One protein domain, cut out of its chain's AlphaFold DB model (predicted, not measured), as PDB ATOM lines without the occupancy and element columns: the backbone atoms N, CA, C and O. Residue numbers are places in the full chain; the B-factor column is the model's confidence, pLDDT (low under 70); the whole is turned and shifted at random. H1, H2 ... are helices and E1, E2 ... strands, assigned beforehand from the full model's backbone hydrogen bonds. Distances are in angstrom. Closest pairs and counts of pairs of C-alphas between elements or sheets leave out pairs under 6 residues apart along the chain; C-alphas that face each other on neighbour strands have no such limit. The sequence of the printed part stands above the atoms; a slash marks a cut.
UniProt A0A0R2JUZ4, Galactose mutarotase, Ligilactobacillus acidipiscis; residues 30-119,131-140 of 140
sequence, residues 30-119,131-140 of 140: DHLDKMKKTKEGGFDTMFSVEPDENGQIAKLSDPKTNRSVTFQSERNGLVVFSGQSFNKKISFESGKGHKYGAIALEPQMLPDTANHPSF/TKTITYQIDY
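What this domain is: This is residues 30 to 119 and 131 to 140 of the 140 residues of the protein "Galactose mutarotase" of Ligilactobacillus acidipiscis (UniProt A0A0R2JUZ4). The domain is a small, loose sandwich of two three-stranded sheets, E1 E4 E5 and E2 E3 E6, partly face to face with their strands crossed at 38 degrees. The short helix H1 sits off to the side of both sheets, the long loop of residues 82 to 103 extends beyond the E4 E5 strands, and residues 112 to 117 stick out toward the opposite end. The printed part has 100 residues, with the order H1 E1 E2 E3 E4 E5 E6 along the chain; both sheets are antiparallel, and the class is mostly strand, though only 41 residues are in named elements. It is only just loose, close to compact, with a radius of gyration of the C-alphas of 15.3 A and spans of 40 by 36 by 26 A.

How they stand to each other: Start at H1, residues 30 to 35, which is on neither sheet; 1 of its 2 O i to N i+4 pairs is within hydrogen-bond range. Go on to E1, residues 44 to 48, an edge strand antiparallel to E4, residues 77 to 81, with N 47 and O 78 at 2.8 A. Next look at the hairpin of E2, residues 56 to 62, and E3, residues 67 to 73, where N 60 and O 69 are 2.9 A apart. E4 forms a hairpin with E5, residues 104 to 108, where N 79 and O 106 are 3.0 A apart. The last strand, E6, residues 134 to 139, is the antiparallel neighbour of E3, with N 70 and O 137 at 2.8 A. Between the sheets, whose facing parts are 10.4 A centre to centre, the closest C-alphas of E3 and E5 are those of Ser 73 and Pro 107, 6.8 A apart. Those of E5 and E6 are Pro 107 and Ile 134, at 7.2 A. E1 is apart from E3 and E6.

Where its parts are: Find C-alpha 30 at (119.380, 52.326, 91.732), where H1 begins. E2 starts at C-alpha 56, (98.918, 61.584, 88.765), and runs 17.6 A; E3 runs 20.1 A back from Arg 67 to Ser 73. E1, E4 and E5 measure 13.6, 13.1 and 12.2 A. E6 runs 16.3 A and ends at C-alpha 139, (98.713, 57.059, 102.243).

The domain as a whole: The two C-alphas farthest apart are those of Gly 95 and Pro 117, 43.2 A. Look for the cut after Phe 119: residues 120 to 130 are not printed, and C-alphas 119 and 131 are 18.3 A apart. The link E4 to E5 is long, with 22 residues; within it residues 91 to 92 pair antiparallel with residues 95 to 96. The mean pLDDT of the printed part is 95.8, and no printed residue is under 70.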
ATOM      1  N   ASP A  30     118.847  52.938  92.957       96.00
ATOM      2  CA  ASP A  30     119.380  52.326  91.732       96.00
ATOM      3  C   ASP A  30     119.593  53.373  90.631       96.00
ATOM      4  O   ASP A  30     120.517  53.288  89.817       96.00
ATOM      5  N   HIS A  31     118.769  54.417  90.650       96.06
ATOM      6  CA  HIS A  31     118.911  55.600  89.813       96.06
ATOM      7  C   HIS A  31     120.059  56.497  90.299       96.06
ATOM      8  O   HIS A  31     120.928  56.880  89.511       96.06
ATOM      9  N   LEU A  32     120.125  56.779  91.603       96.50
ATOM     10  CA  LEU A  32     121.170  57.617  92.200       96.50
ATOM     11  C   LEU A  32     122.568  57.000  92.099       96.50
ATOM     12  O   LEU A  32     123.537  57.725  91.870       96.50
ATOM     13  N   ASP A  33     122.701  55.680  92.212       95.88
ATOM     14  CA  ASP A  33     123.986  54.993  92.062       95.88
ATOM     15  C   ASP A  33     124.580  55.213  90.663       95.88
ATOM     16  O   ASP A  33     125.785  55.453  90.535       95.88
ATOM     17  N   LYS A  34     123.734  55.251  89.623       95.00
ATOM     18  CA  LYS A  34     124.137  55.610  88.251       95.00
ATOM     19  C   LYS A  34     124.510  57.094  88.122       95.00
ATOM     20  O   LYS A  34     125.321  57.448  87.267       95.00
ATOM     21  N   MET A  35     123.951  57.964  88.967       94.81
ATOM     22  CA  MET A  35     124.245  59.404  88.986       94.81
ATOM     23  C   MET A  35     125.537  59.756  89.735       94.81
ATOM     24  O   MET A  35     126.115  60.802  89.468       94.81
ATOM     25  N   LYS A  36     126.055  58.896  90.624       92.94
ATOM     26  CA  LYS A  36     127.273  59.183  91.419       92.94
ATOM     27  C   LYS A  36     128.510  59.530  90.588       92.94
ATOM     28  O   LYS A  36     129.381  60.232  91.088       92.94
ATOM     29  N   LYS A  37     128.596  59.018  89.357       90.12
ATOM     30  CA  LYS A  37     129.711  59.264  88.429       90.12
ATOM     31  C   LYS A  37     129.516  60.517  87.562       90.12
ATOM     32  O   LYS A  37     130.402  60.838  86.779       90.12
ATOM     33  N   THR A  38     128.366  61.189  87.643       90.88
ATOM     34  CA  THR A  38     128.130  62.445  86.918       90.88
ATOM     35  C   THR A  38     128.665  63.630  87.710       90.88
ATOM     36  O   THR A  38     128.910  63.526  88.912       90.88
ATOM     37  N   LYS A  39     128.808  64.777  87.041       89.31
ATOM     38  CA  LYS A  39     129.223  66.036  87.669       89.31
ATOM     39  C   LYS A  39     128.268  66.458  88.792       89.31
ATOM     40  O   LYS A  39     128.704  66.967  89.818       89.31
ATOM     41  N   GLU A  40     126.973  66.237  88.599       90.25
ATOM     42  CA  GLU A  40     125.919  66.604  89.541       90.25
ATOM     43  C   GLU A  40     125.880  65.644  90.729       90.25
ATOM     44  O   GLU A  40     125.550  66.061  91.833       90.25
ATOM     45  N   GLY A  41     126.216  64.364  90.532       95.44
ATOM     46  CA  GLY A  41     126.212  63.374  91.607       95.44
ATOM     47  C   GLY A  41     124.819  63.090  92.180       95.44
ATOM     48  O   GLY A  41     124.725  62.587  93.300       95.44
ATOM     49  N   GLY A  42     123.752  63.433  91.459       96.94
ATOM     50  CA  GLY A  42     122.349  63.312  91.859       96.94
ATOM     51  C   GLY A  42     121.431  64.003  90.850       96.94
ATOM     52  O   GLY A  42     121.901  64.517  89.835       96.94
ATOM     53  N   PHE A  43     120.132  64.006  91.127       96.38
ATOM     54  CA  PHE A  43     119.144  64.723  90.329       96.38
ATOM     55  C   PHE A  43     119.073  66.194  90.715       96.38
ATOM     56  O   PHE A  43     119.075  66.564  91.887       96.38
ATOM     57  N   ASP A  44     119.029  67.006  89.679       94.94
ATOM     58  CA  ASP A  44     118.629  68.407  89.653       94.94
ATOM     59  C   ASP A  44     118.107  68.595  88.228       94.94
ATOM     60  O   ASP A  44     118.816  69.025  87.316       94.94
ATOM     61  N   THR A  45     116.985  67.926  87.969       94.25
ATOM     62  CA  THR A  45     116.610  67.496  86.621       94.25
ATOM     63  C   THR A  45     115.132  67.726  86.398       94.25
ATOM     64  O   THR A  45     114.299  67.320  87.203       94.25
ATOM     65  N   MET A  46     114.818  68.348  85.267       95.06
ATOM     66  CA  MET A  46     113.453  68.559  84.806       95.06
ATOM     67  C   MET A  46     112.989  67.420  83.896       95.06
ATOM     68  O   MET A  46     113.647  67.075  82.901       95.06
ATOM     69  N   PHE A  47     111.822  66.887  84.222       96.69
ATOM     70  CA  PHE A  47     111.086  65.917  83.433       96.69
ATOM     71  C   PHE A  47     109.892  66.601  82.781       96.69
ATOM     72  O   PHE A  47     109.192  67.374  83.433       96.69
ATOM     73  N   SER A  48     109.677  66.304  81.500       96.69
ATOM     74  CA  SER A  48     108.373  66.522  80.882       96.69
ATOM     75  C   SER A  48     107.459  65.427  81.394       96.69
ATOM     76  O   SER A  48     107.839  64.255  81.334       96.69
ATOM     77  N   VAL A  49     106.308  65.810  81.927       96.56
ATOM     78  CA  VAL A  49     105.335  64.877  82.493       96.56
ATOM     79  C   VAL A  49     103.959  65.186  81.938       96.56
ATOM     80  O   VAL A  49     103.637  66.338  81.653       96.56
ATOM     81  N   GLU A  50     103.161  64.141  81.803       95.56
ATOM     82  CA  GLU A  50     101.746  64.231  81.486       95.56
ATOM     83  C   GLU A  50     100.994  63.495  82.596       95.56
ATOM     84  O   GLU A  50     101.456  62.430  83.021       95.56
ATOM     85  N   PRO A  51      99.899  64.067  83.122       96.50
ATOM     86  CA  PRO A  51      99.074  63.363  84.089       96.50
ATOM     87  C   PRO A  51      98.475  62.100  83.467       96.50
ATOM     88  O   PRO A  51      98.058  62.111  82.308       96.50
ATOM     89  N   ASP A  52      98.395  61.028  84.253       95.38
ATOM     90  CA  ASP A  52      97.585  59.865  83.895       95.38
ATOM     91  C   ASP A  52      96.074  60.154  84.020       95.38
ATOM     92  O   ASP A  52      95.647  61.277  84.300       95.38
ATOM     93  N   GLU A  53      95.242  59.127  83.824       95.38
ATOM     94  CA  GLU A  53      93.778  59.233  83.910       95.38
ATOM     95  C   GLU A  53      93.257  59.748  85.268       95.38
ATOM     96  O   GLU A  53      92.152  60.283  85.336       95.38
ATOM     97  N   ASN A  54      94.059  59.639  86.333       94.94
ATOM     98  CA  ASN A  54      93.740  60.101  87.685       94.94
ATOM     99  C   ASN A  54      94.437  61.429  88.034       94.94
ATOM    100  O   ASN A  54      94.430  61.854  89.192       94.94
ATOM    101  N   GLY A  55      95.073  62.088  87.061       96.06
ATOM    102  CA  GLY A  55      95.810  63.328  87.287       96.06
ATOM    103  C   GLY A  55      97.202  63.125  87.892       96.06
ATOM    104  O   GLY A  55      97.869  64.116  88.201       96.06
ATOM    105  N   GLN A  56      97.649  61.882  88.106       97.50
ATOM    106  CA  GLN A  56      98.918  61.584  88.765       97.50
ATOM    107  C   GLN A  56     100.088  61.815  87.806       97.50
ATOM    108  O   GLN A  56     100.108  61.315  86.685       97.50
ATOM    109  N   ILE A  57     101.110  62.521  88.296       97.81
ATOM    110  CA  ILE A  57     102.367  62.771  87.568       97.81
ATOM    111  C   ILE A  57     103.583  62.115  88.233       97.81
ATOM    112  O   ILE A  57     104.612  61.921  87.589       97.81
ATOM    113  N   ALA A  58     103.495  61.783  89.525       97.62
ATOM    114  CA  ALA A  58     104.546  61.083  90.256       97.62
ATOM    115  C   ALA A  58     104.001  60.418  91.523       97.62
ATOM    116  O   ALA A  58     103.047  60.897  92.136       97.62
ATOM    117  N   LYS A  59     104.677  59.354  91.965       97.56
ATOM    118  CA  LYS A  59     104.452  58.722  93.265       97.56
ATOM    119  C   LYS A  59     105.786  58.401  93.931       97.56
ATOM    120  O   LYS A  59     106.664  57.801  93.312       97.56
ATOM    121  N   LEU A  60     105.928  58.790  95.195       97.81
ATOM    122  CA  LEU A  60     107.056  58.426  96.049       97.81
ATOM    123  C   LEU A  60     106.550  57.513  97.163       97.81
ATOM    124  O   LEU A  60     105.672  57.907  97.923       97.81
ATOM    125  N   SER A  61     107.125  56.317  97.275       97.31
ATOM    126  CA  SER A  61     106.704  55.311  98.255       97.31
ATOM    127  C   SER A  61     107.890  54.818  99.078       97.31
ATOM    128  O   SER A  61     108.969  54.579  98.530       97.31
ATOM    129  N   ASP A  62     107.669  54.603 100.371       96.25
ATOM    130  CA  ASP A  62     108.590  53.888 101.253       96.25
ATOM    131  C   ASP A  62     108.005  52.508 101.608       96.25
ATOM    132  O   ASP A  62     107.119  52.410 102.461       96.25
ATOM    133  N   PRO A  63     108.504  51.415 101.003       93.00
ATOM    134  CA  PRO A  63     107.965  50.077 101.237       93.00
ATOM    135  C   PRO A  63     108.217  49.556 102.659       93.00
ATOM    136  O   PRO A  63     107.620  48.556 103.042       93.00
ATOM    137  N   LYS A  64     109.101  50.183 103.452       95.56
ATOM    138  CA  LYS A  64     109.337  49.765 104.846       95.56
ATOM    139  C   LYS A  64     108.257  50.264 105.794       95.56
ATOM    140  O   LYS A  64     108.008  49.625 106.812       95.56
ATOM    141  N   THR A  65     107.670  51.418 105.489       96.19
ATOM    142  CA  THR A  65     106.648  52.057 106.324       96.19
ATOM    143  C   THR A  65     105.263  52.036 105.688       96.19
ATOM    144  O   THR A  65     104.324  52.476 106.335       96.19
ATOM    145  N   ASN A  66     105.144  51.551 104.446       95.19
ATOM    146  CA  ASN A  66     103.951  51.611 103.590       95.19
ATOM    147  C   ASN A  66     103.443  53.028 103.286       95.19
ATOM    148  O   ASN A  66     102.432  53.188 102.606       95.19
ATOM    149  N   ARG A  67     104.187  54.059 103.699       97.62
ATOM    150  CA  ARG A  67     103.839  55.447 103.422       97.62
ATOM    151  C   ARG A  67     104.073  55.767 101.960       97.62
ATOM    152  O   ARG A  67     105.099  55.386 101.383       97.62
ATOM    153  N   SER A  68     103.173  56.545 101.378       97.88
ATOM    154  CA  SER A  68     103.403  57.107 100.053       97.88
ATOM    155  C   SER A  68     102.817  58.499  99.900       97.88
ATOM    156  O   SER A  68     101.879  58.871 100.603       97.88
ATOM    157  N   VAL A  69     103.398  59.267  98.982       98.38
ATOM    158  CA  VAL A  69     102.865  60.549  98.527       98.38
ATOM    159  C   VAL A  69     102.672  60.467  97.020       98.38
ATOM    160  O   VAL A  69     103.630  60.250  96.270       98.38
ATOM    161  N   THR A  70     101.431  60.646  96.587       98.38
ATOM    162  CA  THR A  70     101.044  60.746  95.180       98.38
ATOM    163  C   THR A  70     100.844  62.216  94.826       98.38
ATOM    164  O   THR A  70     100.118  62.936  95.512       98.38
ATOM    165  N   PHE A  71     101.507  62.660  93.763       98.44
ATOM    166  CA  PHE A  71     101.486  64.034  93.274       98.44
ATOM    167  C   PHE A  71     100.571  64.093  92.058       98.44
ATOM    168  O   PHE A  71     100.842  63.433  91.050       98.44
ATOM    169  N   GLN A  72      99.518  64.899  92.148       98.50
ATOM    170  CA  GLN A  72      98.591  65.134  91.046       98.50
ATOM    171  C   GLN A  72      98.673  66.590  90.597       98.50
ATOM    172  O   GLN A  72      98.645  67.510  91.423       98.50
ATOM    173  N   SER A  73      98.801  66.812  89.290       97.25
ATOM    174  CA  SER A  73      98.859  68.156  88.718       97.25
ATOM    175  C   SER A  73      98.593  68.147  87.215       97.25
ATOM    176  O   SER A  73      99.041  67.257  86.505       97.25
ATOM    177  N   GLU A  74      97.955  69.206  86.717       94.25
ATOM    178  CA  GLU A  74      97.799  69.478  85.277       94.25
ATOM    179  C   GLU A  74      99.030  70.175  84.660       94.25
ATOM    180  O   GLU A  74      99.004  70.643  83.522       94.25
ATOM    181  N   ARG A  75     100.105  70.350  85.435       94.50
ATOM    182  CA  ARG A  75     101.334  71.011  84.990       94.50
ATOM    183  C   ARG A  75     102.222  70.031  84.218       94.50
ATOM    184  O   ARG A  75     102.344  68.873  84.598       94.50
ATOM    185  N   ASN A  76     102.879  70.520  83.166       96.75
ATOM    186  CA  ASN A  76     103.630  69.690  82.215       96.75
ATOM    187  C   ASN A  76     105.102  69.432  82.588       96.75
ATOM    188  O   ASN A  76     105.849  68.829  81.814       96.75
ATOM    189  N   GLY A  77     105.550  69.909  83.749       97.38
ATOM    190  CA  GLY A  77     106.920  69.776  84.223       97.38
ATOM    191  C   GLY A  77     106.998  69.266  85.658       97.38
ATOM    192  O   GLY A  77     106.232  69.675  86.530       97.38
ATOM    193  N   LEU A  78     107.984  68.411  85.913       98.00
ATOM    194  CA  LEU A  78     108.376  67.990  87.255       98.00
ATOM    195  C   LEU A  78     109.879  68.194  87.420       98.00
ATOM    196  O   LEU A  78     110.675  67.536  86.743       98.00
ATOM    197  N   VAL A  79     110.282  69.096  88.315       97.88
ATOM    198  CA  VAL A  79     111.690  69.197  88.720       97.88
ATOM    199  C   VAL A  79     111.941  68.269  89.899       97.88
ATOM    200  O   VAL A  79     111.190  68.247  90.872       97.88
ATOM    201  N   VAL A  80     112.992  67.462  89.768       97.62
ATOM    202  CA  VAL A  80     113.424  66.493  90.770       97.62
ATOM    203  C   VAL A  80     114.801  66.893  91.270       97.62
ATOM    204  O   VAL A  80     115.778  66.860  90.513       97.62
ATOM    205  N   PHE A  81     114.885  67.211  92.557       97.44
ATOM    206  CA  PHE A  81     116.143  67.500  93.235       97.44
ATOM    207  C   PHE A  81     116.396  66.489  94.351       97.44
ATOM    208  O   PHE A  81     115.616  66.359  95.291       97.44
ATOM    209  N   SER A  82     117.510  65.763  94.263       97.31
ATOM    210  CA  SER A  82     117.780  64.618  95.144       97.31
ATOM    211  C   SER A  82     118.576  64.943  96.410       97.31
ATOM    212  O   SER A  82     119.104  64.031  97.036       97.31
ATOM    213  N   GLY A  83     118.754  66.216  96.776       95.75
ATOM    214  CA  GLY A  83     119.459  66.561  98.017       95.75
ATOM    215  C   GLY A  83     120.939  66.154  98.032       95.75
ATOM    216  O   GLY A  83     121.523  65.902  99.089       95.75
ATOM    217  N   GLN A  84     121.578  66.048  96.868       96.25
ATOM    218  CA  GLN A  84     122.964  65.589  96.733       96.25
ATOM    219  C   GLN A  84     124.005  66.563  97.304       96.25
ATOM    220  O   GLN A  84     125.136  66.156  97.568       96.25
ATOM    221  N   SER A  85     123.636  67.833  97.487       93.81
ATOM    222  CA  SER A  85     124.475  68.877  98.091       93.81
ATOM    223  C   SER A  85     124.311  68.977  99.612       93.81
ATOM    224  O   SER A  85     125.080  69.685 100.274       93.81
ATOM    225  N   PHE A  86     123.335  68.267 100.189       95.31
ATOM    226  CA  PHE A  86     123.090  68.301 101.623       95.31
ATOM    227  C   PHE A  86     124.263  67.717 102.404       95.31
ATOM    228  O   PHE A  86     124.891  66.729 102.019       95.31
ATOM    229  N   ASN A  87     124.567  68.353 103.529       95.50
ATOM    230  CA  ASN A  87     125.703  68.019 104.374       95.50
ATOM    231  C   ASN A  87     125.413  68.407 105.830       95.50
ATOM    232  O   ASN A  87     124.417  69.067 106.121       95.50
ATOM    233  N   LYS A  88     126.321  68.037 106.741       96.44
ATOM    234  CA  LYS A  88     126.146  68.205 108.194       96.44
ATOM    235  C   LYS A  88     126.034  69.662 108.670       96.44
ATOM    236  O   LYS A  88     125.706  69.879 109.833       96.44
ATOM    237  N   LYS A  89     126.323  70.655 107.817       96.19
ATOM    238  CA  LYS A  89     126.112  72.078 108.136       96.19
ATOM    239  C   LYS A  89     124.634  72.468 108.063       96.19
ATOM    240  O   LYS A  89     124.245  73.445 108.689       96.19
ATOM    241  N   ILE A  90     123.819  71.699 107.338       93.44
ATOM    242  CA  ILE A  90     122.364  71.862 107.288       93.44
ATOM    243  C   ILE A  90     121.757  71.116 108.480       93.44
ATOM    244  O   ILE A  90     122.126  69.973 108.759       93.44
ATOM    245  N   SER A  91     120.837  71.765 109.192       94.44
ATOM    246  CA  SER A  91     120.061  71.145 110.270       94.44
ATOM    247  C   SER A  91     118.609  70.998 109.823       94.44
ATOM    248  O   SER A  91     118.054  71.929 109.247       94.44
ATOM    249  N   PHE A  92     118.022  69.840 110.098       91.00
ATOM    250  CA  PHE A  92     116.604  69.538 109.930       91.00
ATOM    251  C   PHE A  92     116.012  69.151 111.290       91.00
ATOM    252  O   PHE A  92     116.749  68.776 112.203       91.00
ATOM    253  N   GLU A  93     114.684  69.159 111.402       92.88
ATOM    254  CA  GLU A  93     113.977  68.646 112.589       92.88
ATOM    255  C   GLU A  93     114.333  67.178 112.882       92.88
ATOM    256  O   GLU A  93     114.465  66.766 114.029       92.88
ATOM    257  N   SER A  94     114.597  66.388 111.838       89.94
ATOM    258  CA  SER A  94     115.044  64.994 111.951       89.94
ATOM    259  C   SER A  94     116.543  64.836 112.261       89.94
ATOM    260  O   SER A  94     117.071  63.725 112.193       89.94
ATOM    261  N   GLY A  95     117.261  65.928 112.545       94.44
ATOM    262  CA  GLY A  95     118.692  65.938 112.841       94.44
ATOM    263  C   GLY A  95     119.557  66.541 111.730       94.44
ATOM    264  O   GLY A  95     119.129  67.375 110.935       94.44
ATOM    265  N   LYS A  96     120.840  66.171 111.693       96.81
ATOM    266  CA  LYS A  96     121.792  66.762 110.739       96.81
ATOM    267  C   LYS A  96     121.556  66.267 109.315       96.81
ATOM    268  O   LYS A  96     121.370  65.076 109.067       96.81
ATOM    269  N   GLY A  97     121.653  67.201 108.374       95.75
ATOM    270  CA  GLY A  97     121.579  66.911 106.957       95.75
ATOM    271  C   GLY A  97     122.697  65.981 106.502       95.75
ATOM    272  O   GLY A  97     123.825  65.994 107.005       95.75
ATOM    273  N   HIS A  98     122.372  65.167 105.511       95.12
ATOM    274  CA  HIS A  98     123.306  64.286 104.837       95.12
ATOM    275  C   HIS A  98     122.892  64.141 103.376       95.12
ATOM    276  O   HIS A  98     121.748  64.415 103.007       95.12
ATOM    277  N   LYS A  99     123.847  63.724 102.546       94.88
ATOM    278  CA  LYS A  99     123.643  63.532 101.114       94.88
ATOM    279  C   LYS A  99     122.466  62.582 100.866       94.88
ATOM    280  O   LYS A  99     122.452  61.492 101.432       94.88
ATOM    281  N   TYR A 100     121.527  62.997 100.013       95.06
ATOM    282  CA  TYR A 100     120.284  62.270  99.709       95.06
ATOM    283  C   TYR A 100     119.312  62.108 100.890       95.06
ATOM    284  O   TYR A 100     118.425  61.261 100.843       95.06
ATOM    285  N   GLY A 101     119.462  62.913 101.948       93.06
ATOM    286  CA  GLY A 101     118.598  62.850 103.130       93.06
ATOM    287  C   GLY A 101     117.172  63.369 102.916       93.06
ATOM    288  O   GLY A 101     116.330  63.172 103.782       93.06
ATOM    289  N   ALA A 102     116.896  64.021 101.784       93.69
ATOM    290  CA  ALA A 102     115.546  64.348 101.333       93.69
ATOM    291  C   ALA A 102     115.516  64.489  99.802       93.69
ATOM    292  O   ALA A 102     116.564  64.554  99.152       93.69
ATOM    293  N   ILE A 103     114.310  64.556  99.244       96.62
ATOM    294  CA  ILE A 103     114.042  64.769  97.822       96.62
ATOM    295  C   ILE A 103     112.971  65.851  97.674       96.62
ATOM    296  O   ILE A 103     112.008  65.868  98.439       96.62
ATOM    297  N   ALA A 104     113.140  66.737  96.697       97.62
ATOM    298  CA  ALA A 104     112.095  67.645  96.245       97.62
ATOM    299  C   ALA A 104     111.519  67.135  94.918       97.62
ATOM    300  O   ALA A 104     112.266  66.733  94.020       97.62
ATOM    301  N   LEU A 105     110.191  67.136  94.837       98.31
ATOM    302  CA  LEU A 105     109.405  66.861  93.642       98.31
ATOM    303  C   LEU A 105     108.527  68.092  93.422       98.31
ATOM    304  O   LEU A 105     107.647  68.372  94.233       98.31
ATOM    305  N   GLU A 106     108.822  68.851  92.372       98.12
ATOM    306  CA  GLU A 106     108.305  70.205  92.158       98.12
ATOM    307  C   GLU A 106     107.457  70.257  90.873       98.12
ATOM    308  O   GLU A 106     108.007  70.480  89.788       98.12
ATOM    309  N   PRO A 107     106.131  70.012  90.946       98.12
ATOM    310  CA  PRO A 107     105.238  70.176  89.802       98.12
ATOM    311  C   PRO A 107     105.137  71.645  89.380       98.12
ATOM    312  O   PRO A 107     104.697  72.506  90.144       98.12
ATOM    313  N   GLN A 108     105.518  71.947  88.144       96.88
ATOM    314  CA  GLN A 108     105.549  73.303  87.589       96.88
ATOM    315  C   GLN A 108     105.373  73.295  86.069       96.88
ATOM    316  O   GLN A 108     105.351  72.245  85.440       96.88
ATOM    317  N   MET A 109     105.211  74.473  85.460       96.00
ATOM    318  CA  MET A 109     105.420  74.549  84.009       96.00
ATOM    319  C   MET A 109     106.890  74.242  83.723       96.00
ATOM    320  O   MET A 109     107.739  74.531  84.569       96.00
ATOM    321  N   LEU A 110     107.195  73.675  82.557       97.12
ATOM    322  CA  LEU A 110     108.579  73.415  82.164       97.12
ATOM    323  C   LEU A 110     109.466  74.659  82.409       97.12
ATOM    324  O   LEU A 110     109.081  75.773  82.033       97.12
ATOM    325  N   PRO A 111     110.633  74.512  83.064       96.94
ATOM    326  CA  PRO A 111     111.518  75.644  83.305       96.94
ATOM    327  C   PRO A 111     111.848  76.388  82.007       96.94
ATOM    328  O   PRO A 111     111.932  75.776  80.944       96.94
ATOM    329  N   ASP A 112     112.031  77.704  82.106       96.88
ATOM    330  CA  ASP A 112     112.362  78.581  80.972       96.88
ATOM    331  C   ASP A 112     111.278  78.683  79.873       96.88
ATOM    332  O   ASP A 112     111.547  79.147  78.769       96.88
ATOM    333  N   THR A 113     110.019  78.322  80.172       97.31
ATOM    334  CA  THR A 113     108.892  78.424  79.214       97.31
ATOM    335  C   THR A 113     108.773  79.806  78.553       97.31
ATOM    336  O   THR A 113     108.442  79.891  77.376       97.31
ATOM    337  N   ALA A 114     109.089  80.898  79.261       96.31
ATOM    338  CA  ALA A 114     109.024  82.252  78.698       96.31
ATOM    339  C   ALA A 114     109.950  82.462  77.479       96.31
ATOM    340  O   ALA A 114     109.643  83.291  76.625       96.31
ATOM    341  N   ASN A 115     111.047  81.706  77.389       96.75
ATOM    342  CA  ASN A 115     112.009  81.768  76.286       96.75
ATOM    343  C   ASN A 115     111.839  80.619  75.275       96.75
ATOM    344  O   ASN A 115     112.449  80.649  74.208       96.75
ATOM    345  N   HIS A 116     110.985  79.633  75.574       95.94
ATOM    346  CA  HIS A 116     110.711  78.470  74.726       95.94
ATOM    347  C   HIS A 116     109.199  78.308  74.521       95.94
ATOM    348  O   HIS A 116     108.566  77.538  75.243       95.94
ATOM    349  N   PRO A 117     108.590  78.973  73.521       93.94
ATOM    350  CA  PRO A 117     107.137  78.938  73.306       93.94
ATOM    351  C   PRO A 117     106.546  77.529  73.129       93.94
ATOM    352  O   PRO A 117     105.379  77.296  73.433       93.94
ATOM    353  N   SER A 118     107.344  76.560  72.668       93.75
ATOM    354  CA  SER A 118     106.935  75.153  72.558       93.75
ATOM    355  C   SER A 118     106.729  74.456  73.907       93.75
ATOM    356  O   SER A 118     106.190  73.355  73.938       93.75
ATOM    357  N   PHE A 119     107.169  75.052  75.018       95.88
ATOM    358  CA  PHE A 119     106.988  74.509  76.369       95.88
ATOM    359  C   PHE A 119     105.631  74.872  76.986       95.88
ATOM    360  O   PHE A 119     105.261  74.307  78.018       95.88
ATOM    361  N   THR A 131      94.463  79.934  87.945       94.00
ATOM    362  CA  THR A 131      94.560  79.013  89.076       94.00
ATOM    363  C   THR A 131      95.326  77.784  88.622       94.00
ATOM    364  O   THR A 131      95.121  77.288  87.513       94.00
ATOM    365  N   LYS A 132      96.231  77.306  89.474       92.94
ATOM    366  CA  LYS A 132      96.985  76.073  89.263       92.94
ATOM    367  C   LYS A 132      96.989  75.297  90.567       92.94
ATOM    368  O   LYS A 132      97.369  75.848  91.597       92.94
ATOM    369  N   THR A 133      96.602  74.032  90.495       96.00
ATOM    370  CA  THR A 133      96.461  73.166  91.664       96.00
ATOM    371  C   THR A 133      97.510  72.063  91.623       96.00
ATOM    372  O   THR A 133      97.843  71.529  90.561       96.00
ATOM    373  N   ILE A 134      98.054  71.750  92.795       97.88
ATOM    374  CA  ILE A 134      98.869  70.563  93.031       97.88
ATOM    375  C   ILE A 134      98.241  69.864  94.228       97.88
ATOM    376  O   ILE A 134      98.122  70.469  95.296       97.88
ATOM    377  N   THR A 135      97.837  68.614  94.041       98.25
ATOM    378  CA  THR A 135      97.286  67.785  95.114       98.25
ATOM    379  C   THR A 135      98.345  66.792  95.570       98.25
ATOM    380  O   THR A 135      99.010  66.155  94.752       98.25
ATOM    381  N   TYR A 136      98.483  66.667  96.888       98.19
ATOM    382  CA  TYR A 136      99.359  65.707  97.546       98.19
ATOM    383  C   TYR A 136      98.473  64.720  98.298       98.19
ATOM    384  O   TYR A 136      97.949  65.040  99.366       98.19
ATOM    385  N   GLN A 137      98.274  63.536  97.728       98.31
ATOM    386  CA  GLN A 137      97.572  62.459  98.416       98.31
ATOM    387  C   GLN A 137      98.586  61.655  99.226       98.31
ATOM    388  O   GLN A 137      99.593  61.207  98.679       98.31
ATOM    389  N   ILE A 138      98.317  61.483 100.519       97.94
ATOM    390  CA  ILE A 138      99.199  60.771 101.443       97.94
ATOM    391  C   ILE A 138      98.495  59.504 101.921       97.94
ATOM    392  O   ILE A 138      97.403  59.589 102.477       97.94
ATOM    393  N   ASP A 139      99.157  58.363 101.744       97.00
ATOM    394  CA  ASP A 139      98.713  57.059 102.243       97.00
ATOM    395  C   ASP A 139      99.662  56.593 103.370       97.00
ATOM    396  O   ASP A 139     100.871  56.858 103.296       97.00
ATOM    397  N   TYR A 140      99.130  55.913 104.396       91.94
ATOM    398  CA  TYR A 140      99.860  55.394 105.569       91.94
ATOM    399  C   TYR A 140      99.557  53.919 105.826       91.94
ATOM    400  O   TYR A 140      98.404  53.508 105.568       91.94
TER     401      TYR A 140